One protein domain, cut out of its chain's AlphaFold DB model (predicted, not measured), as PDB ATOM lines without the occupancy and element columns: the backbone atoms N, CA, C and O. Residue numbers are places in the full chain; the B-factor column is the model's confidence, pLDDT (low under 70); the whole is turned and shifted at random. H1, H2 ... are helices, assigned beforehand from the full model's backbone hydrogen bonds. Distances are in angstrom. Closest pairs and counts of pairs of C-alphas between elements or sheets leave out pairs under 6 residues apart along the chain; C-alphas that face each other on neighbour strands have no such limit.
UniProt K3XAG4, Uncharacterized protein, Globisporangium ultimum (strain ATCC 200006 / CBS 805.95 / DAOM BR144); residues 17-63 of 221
ATOM      1  N   THR A  17      84.386  84.377 -19.116       71.56
ATOM      2  CA  THR A  17      83.886  85.724 -19.429       71.56
ATOM      3  C   THR A  17      82.562  86.013 -18.719       71.56
ATOM      4  O   THR A  17      82.401  87.090 -18.147       71.56
ATOM      5  N   LEU A  18      81.653  85.033 -18.652       69.19
ATOM      6  CA  LEU A  18      80.385  85.138 -17.926       69.19
ATOM      7  C   LEU A  18      80.602  85.317 -16.420       69.19
ATOM      8  O   LEU A  18      80.004  86.207 -15.823       69.19
ATOM      9  N   ARG A  19      81.502  84.534 -15.811       74.56
ATOM     10  CA  ARG A  19      81.853  84.680 -14.388       74.56
ATOM     11  C   ARG A  19      82.429  86.056 -14.082       74.56
ATOM     12  O   ARG A  19      81.984  86.689 -13.134       74.56
ATOM     13  N   LYS A  20      83.357  86.552 -14.909       74.44
ATOM     14  CA  LYS A  20      83.914  87.908 -14.752       74.44
ATOM     15  C   LYS A  20      82.846  88.997 -14.876       74.44
ATOM     16  O   LYS A  20      82.920  90.009 -14.185       74.44
ATOM     17  N   ARG A  21      81.856  88.804 -15.752       69.56
ATOM     18  CA  ARG A  21      80.740  89.742 -15.935       69.56
ATOM     19  C   ARG A  21      79.796  89.738 -14.734       69.56
ATOM     20  O   ARG A  21      79.505  90.805 -14.207       69.56
ATOM     21  N   LEU A  22      79.393  88.555 -14.268       76.50
ATOM     22  CA  LEU A  22      78.577  88.397 -13.063       76.50
ATOM     23  C   LEU A  22      79.277  88.971 -11.830       76.50
ATOM     24  O   LEU A  22      78.646  89.660 -11.040       76.50
ATOM     25  N   GLN A  23      80.585  88.744 -11.700       78.44
ATOM     26  CA  GLN A  23      81.375  89.291 -10.605       78.44
ATOM     27  C   GLN A  23      81.347  90.822 -10.596       78.44
ATOM     28  O   GLN A  23      80.975  91.400  -9.585       78.44
ATOM     29  N   ARG A  24      81.648  91.484 -11.722       74.12
ATOM     30  CA  ARG A  24      81.581  92.957 -11.802       74.12
ATOM     31  C   ARG A  24      80.187  93.501 -11.521       74.12
ATOM     32  O   ARG A  24      80.044  94.552 -10.908       74.12
ATOM     33  N   GLN A  25      79.165  92.794 -11.988       74.81
ATOM     34  CA  GLN A  25      77.775  93.163 -11.760       74.81
ATOM     35  C   GLN A  25      77.417  93.092 -10.268       74.81
ATOM     36  O   GLN A  25      76.808  94.019  -9.744       74.81
ATOM     37  N   LEU A  26      77.851  92.041  -9.571       79.94
ATOM     38  CA  LEU A  26      77.706  91.929  -8.119       79.94
ATOM     39  C   LEU A  26      78.513  93.006  -7.383       79.94
ATOM     40  O   LEU A  26      77.959  93.699  -6.537       79.94
ATOM     41  N   GLU A  27      79.786  93.196  -7.737       81.06
ATOM     42  CA  GLU A  27      80.659  94.219  -7.143       81.06
ATOM     43  C   GLU A  27      80.067  95.625  -7.270       81.06
ATOM     44  O   GLU A  27      80.169  96.420  -6.342       81.06
ATOM     45  N   PHE A  28      79.403  95.934  -8.385       80.56
ATOM     46  CA  PHE A  28      78.714  97.206  -8.558       80.56
ATOM     47  C   PHE A  28      77.440  97.306  -7.723       80.56
ATOM     48  O   PHE A  28      77.261  98.310  -7.034       80.56
ATOM     49  N   TYR A  29      76.560  96.292  -7.761       78.62
ATOM     50  CA  TYR A  29      75.307  96.332  -7.000       78.62
ATOM     51  C   TYR A  29      75.561  96.527  -5.509       78.62
ATOM     52  O   TYR A  29      74.906  97.356  -4.880       78.62
ATOM     53  N   PHE A  30      76.565  95.821  -4.992       82.25
ATOM     54  CA  PHE A  30      77.014  95.896  -3.607       82.25
ATOM     55  C   PHE A  30      78.159  96.900  -3.390       82.25
ATOM     56  O   PHE A  30      78.798  96.883  -2.340       82.25
ATOM     57  N   SER A  31      78.433  97.794  -4.345       81.25
ATOM     58  CA  SER A  31      79.378  98.895  -4.120       81.25
ATOM     59  C   SER A  31      78.771  99.907  -3.153       81.25
ATOM     60  O   SER A  31      77.573 100.184  -3.219       81.25
ATOM     61  N   GLU A  32      79.586 100.513  -2.286       76.12
ATOM     62  CA  GLU A  32      79.111 101.509  -1.314       76.12
ATOM     63  C   GLU A  32      78.335 102.659  -1.974       76.12
ATOM     64  O   GLU A  32      77.335 103.135  -1.434       76.12
ATOM     65  N   SER A  33      78.770 103.091  -3.159       70.44
ATOM     66  CA  SER A  33      78.118 104.151  -3.929       70.44
ATOM     67  C   SER A  33      76.712 103.754  -4.385       70.44
ATOM     68  O   SER A  33      75.772 104.523  -4.173       70.44
ATOM     69  N   ASN A  34      76.546 102.555  -4.962       77.12
ATOM     70  CA  ASN A  34      75.238 102.071  -5.406       77.12
ATOM     71  C   ASN A  34      74.340 101.747  -4.208       77.12
ATOM     72  O   ASN A  34      73.202 102.200  -4.157       77.12
ATOM     73  N   LEU A  35      74.871 101.057  -3.195       82.50
ATOM     74  CA  LEU A  35      74.159 100.710  -1.965       82.50
ATOM     75  C   LEU A  35      73.581 101.922  -1.251       82.50
ATOM     76  O   LEU A  35      72.472 101.824  -0.752       82.50
ATOM     77  N   ARG A  36      74.279 103.064  -1.200       74.44
ATOM     78  CA  ARG A  36      73.753 104.286  -0.561       74.44
ATOM     79  C   ARG A  36      72.534 104.851  -1.294       74.44
ATOM     80  O   ARG A  36      71.636 105.404  -0.653       74.44
ATOM     81  N   GLN A  37      72.488 104.707  -2.615       69.56
ATOM     82  CA  GLN A  37      71.462 105.304  -3.473       69.56
ATOM     83  C   GLN A  37      70.308 104.346  -3.807       69.56
ATOM     84  O   GLN A  37      69.167 104.791  -3.947       69.56
ATOM     85  N   ASP A  38      70.582 103.047  -3.912       76.81
ATOM     86  CA  ASP A  38      69.628 102.036  -4.351       76.81
ATOM     87  C   ASP A  38      68.722 101.588  -3.201       76.81
ATOM     88  O   ASP A  38      68.991 100.641  -2.456       76.81
ATOM     89  N   LYS A  39      67.604 102.306  -3.063       77.31
ATOM     90  CA  LYS A  39      66.564 102.005  -2.075       77.31
ATOM     91  C   LYS A  39      65.890 100.661  -2.313       77.31
ATOM     92  O   LYS A  39      65.421 100.070  -1.348       77.31
ATOM     93  N   PHE A  40      65.847 100.173  -3.550       80.50
ATOM     94  CA  PHE A  40      65.231  98.887  -3.848       80.50
ATOM     95  C   PHE A  40      66.094  97.741  -3.319       80.50
ATOM     96  O   PHE A  40      65.567  96.827  -2.688       80.50
ATOM     97  N   LEU A  41      67.414  97.821  -3.511       81.19
ATOM     98  CA  LEU A  41      68.345  96.844  -2.955       81.19
ATOM     99  C   LEU A  41      68.346  96.891  -1.418       81.19
ATOM    100  O   LEU A  41      68.208  95.847  -0.794       81.19
ATOM    101  N   GLN A  42      68.384  98.090  -0.819       81.19
ATOM    102  CA  GLN A  42      68.304  98.277   0.642       81.19
ATOM    103  C   GLN A  42      67.013  97.701   1.248       81.19
ATOM    104  O   GLN A  42      67.048  97.108   2.317       81.19
ATOM    105  N   GLN A  43      65.862  97.882   0.588       84.31
ATOM    106  CA  GLN A  43      64.565  97.412   1.094       84.31
ATOM    107  C   GLN A  43      64.388  95.892   1.020       84.31
ATOM    108  O   GLN A  43      63.546  95.352   1.727       84.31
ATOM    109  N   ASN A  44      65.138  95.222   0.145       83.06
ATOM    110  CA  ASN A  44      65.104  93.768  -0.012       83.06
ATOM    111  C   ASN A  44      66.328  93.088   0.628       83.06
ATOM    112  O   ASN A  44      66.566  91.908   0.367       83.06
ATOM    113  N   MET A  45      67.112  93.834   1.414       85.00
ATOM    114  CA  MET A  45      68.161  93.289   2.265       85.00
ATOM    115  C   MET A  45      67.582  92.895   3.617       85.00
ATOM    116  O   MET A  45      66.818  93.651   4.216       85.00
ATOM    117  N   ASP A  46      67.994  91.732   4.107       85.25
ATOM    118  CA  ASP A  46      67.712  91.318   5.477       85.25
ATOM    119  C   ASP A  46      68.561  92.122   6.481       85.25
ATOM    120  O   ASP A  46      69.514  92.809   6.106       85.25
ATOM    121  N   GLU A  47      68.273  91.990   7.778       83.00
ATOM    122  CA  GLU A  47      69.007  92.661   8.872       83.00
ATOM    123  C   GLU A  47      70.524  92.388   8.846       83.00
ATOM    124  O   GLU A  47      71.327  93.205   9.289       83.00
ATOM    125  N   SER A  48      70.917  91.257   8.257       82.19
ATOM    126  CA  SER A  48      72.306  90.831   8.070       82.19
ATOM    127  C   SER A  48      72.923  91.271   6.729       82.19
ATOM    128  O   SER A  48      74.050  90.890   6.421       82.19
ATOM    129  N   GLY A  49      72.201  92.035   5.901       80.94
ATOM    130  CA  GLY A  49      72.674  92.550   4.609       80.94
ATOM    131  C   GLY A  49      72.636  91.550   3.446       80.94
ATOM    132  O   GLY A  49      73.208  91.816   2.387       80.94
ATOM    133  N   PHE A  50      71.975  90.400   3.613       83.56
ATOM    134  CA  PHE A  50      71.819  89.407   2.547       83.56
ATOM    135  C   PHE A  50      70.658  89.759   1.616       83.56
ATOM    136  O   PHE A  50      69.658  90.324   2.043       83.56
ATOM    137  N   VAL A  51      70.800  89.407   0.335       84.38
ATOM    138  CA  VAL A  51      69.777  89.600  -0.701       84.38
ATOM    139  C   VAL A  51      69.474  88.257  -1.366       84.38
ATOM    140  O   VAL A  51      70.413  87.555  -1.757       84.38
ATOM    141  N   PRO A  52      68.197  87.894  -1.578       83.50
ATOM    142  CA  PRO A  52      67.841  86.674  -2.289       83.50
ATOM    143  C   PRO A  52      68.435  86.630  -3.702       83.50
ATOM    144  O   PRO A  52      68.241  87.545  -4.503       83.50
ATOM    145  N   ILE A  53      69.074  85.511  -4.062       77.81
ATOM    146  CA  ILE A  53      69.675  85.300  -5.395       77.81
ATOM    147  C   ILE A  53      68.650  85.533  -6.515       77.81
ATOM    148  O   ILE A  53      68.983  86.072  -7.567       77.81
ATOM    149  N   LYS A  54      67.377  85.196  -6.278       78.38
ATOM    150  CA  LYS A  54      66.280  85.441  -7.223       78.38
ATOM    151  C   LYS A  54      66.125  86.924  -7.589       78.38
ATOM    152  O   LYS A  54      65.826  87.224  -8.740       78.38
ATOM    153  N   LEU A  55      66.346  87.833  -6.638       78.19
ATOM    154  CA  LEU A  55      66.320  89.279  -6.872       78.19
ATOM    155  C   LEU A  55      67.498  89.700  -7.758       78.19
ATOM    156  O   LEU A  55      67.322  90.426  -8.729       78.19
ATOM    157  N   ILE A  56      68.684  89.165  -7.457       73.44
ATOM    158  CA  ILE A  56      69.922  89.439  -8.192       73.44
ATOM    159  C   ILE A  56      69.816  88.981  -9.651       73.44
ATOM    160  O   ILE A  56      70.225  89.697 -10.561       73.44
ATOM    161  N   LEU A  57      69.223  87.808  -9.882       68.62
ATOM    162  CA  LEU A  57      68.983  87.264 -11.221       68.62
ATOM    163  C   LEU A  57      67.960  88.077 -12.025       68.62
ATOM    164  O   LEU A  57      67.990  88.046 -13.252       68.62
ATOM    165  N   ALA A  58      67.063  88.800 -11.352       66.62
ATOM    166  CA  ALA A  58      66.082  89.670 -11.994       66.62
ATOM    167  C   ALA A  58      66.651  91.052 -12.364       66.62
ATOM    168  O   ALA A  58      65.997  91.823 -13.076       66.62
ATOM    169  N   PHE A  59      67.851  91.397 -11.885       67.31
ATOM    170  CA  PHE A  59      68.476  92.664 -12.221       67.31
ATOM    171  C   PHE A  59      69.009  92.672 -13.655       67.31
ATOM    172  O   PHE A  59      69.704  91.758 -14.099       67.31
ATOM    173  N   ASN A  60      68.708  93.757 -14.374       62.34
ATOM    174  CA  ASN A  60      69.264  93.982 -15.703       62.34
ATOM    175  C   ASN A  60      70.776  94.243 -15.599       62.34
ATOM    176  O   ASN A  60      71.281  94.570 -14.529       62.34
ATOM    177  N   ASN A  61      71.531  94.051 -16.675       58.88
ATOM    178  CA  ASN A  61      72.987  94.183 -16.619       58.88
ATOM    179  C   ASN A  61      73.427  95.597 -16.191       58.88
ATOM    180  O   ASN A  61      72.959  96.593 -16.725       58.88
ATOM    181  N   VAL A  62      74.410  95.658 -15.292       52.91
ATOM    182  CA  VAL A  62      75.045  96.879 -14.747       52.91
ATOM    183  C   VAL A  62      75.771  97.732 -15.799       52.91
ATOM    184  O   VAL A  62      76.191  98.851 -15.539       52.91
ATOM    185  N   ASP A  63      75.882  97.245 -17.031       57.34
ATOM    186  CA  ASP A  63      76.484  97.988 -18.138       57.34
ATOM    187  C   ASP A  63      75.581  99.123 -18.689       57.34
ATOM    188  O   ASP A  63      75.922  99.731 -19.703       57.34
TER     189      ASP A  63
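Overview. This is residues 17 to 63 of the 221 residues of an uncharacterized protein of Globisporangium ultimum (strain ATCC 200006 / CBS 805.95 / DAOM BR144) (UniProt K3XAG4). The four helices follow one another round an open ring: the long helix H1 makes one side, the short helices H2 and H3 turn round its far end, and residues 44 to 52 with the short helix H4 come back along the other side. The tail, residues 59 to 63, then runs from H4 back toward H1 across the ring's opening. You have 47 residues before you, with four named helices in the order H1, H2, H3, H4 and no named strand; the class is all helix. The whole is compact, with a radius of gyration of the C-alphas of 10.6 A, and the C-alphas span 32 by 22 by 17 A along their three main axes.

Along the chain. Find C-alpha 17 at (83.886, 85.724, -19.429), where H1 begins; H1 holds residues 17 to 29 and runs 18.5 A to C-alpha 29 at (75.307, 96.332, -7.000). Two residues on you come to H2, residues 32 to 37, which measures 8.8 A from first to last C-alpha. One residue later H3 begins, residues 39 to 43, 5.9 A long. Go on past nine residues to H4, residues 53 to 58, which is 8.7 A long and ends with C-alpha 58 at (66.082, 89.670, -11.994).

Arrangement. Begin with H1 and H2, which are close but not clearly touching; their closest C-alphas, those of Phe 28 and Asn 34, are 6.8 A apart. Their lines stand at a steep tilt of 60 degrees, and they run the same way. Next look at H2 and H3, also close but not clearly touching; their closest C-alphas are those of Leu 35 and Gln 42, 6.9 A apart. H1 and H3 are only just apart, with their closest C-alphas 8.1 A from each other. H3 and H4 are apart, and H2 and H4 are apart too. H1 and H4 are near each other, with 5 pairs of C-alphas within 10 A but no pair within 8 A. In H1, H3 and H4 you will find every O i to N i+4 pair within hydrogen-bond range, and in H2 1 of 2.

Size, cuts and confidence. The two C-alphas farthest apart are those of Thr 17 and Glu 47, at 32.7 A, while those of Thr 17 and Asp 63, the first and last printed, are 14.4 A apart. The printed part has no cut. The links from H1 to H2 and from H2 to H3 are tight, the link from H3 to H4 is short, and no link is long. In the B-factor column the mean pLDDT of the printed part is 76.0; look for values under 70 at residues 18, 21 and 37 and at residues 57 to 63, of which 57 and 58 belong to H4.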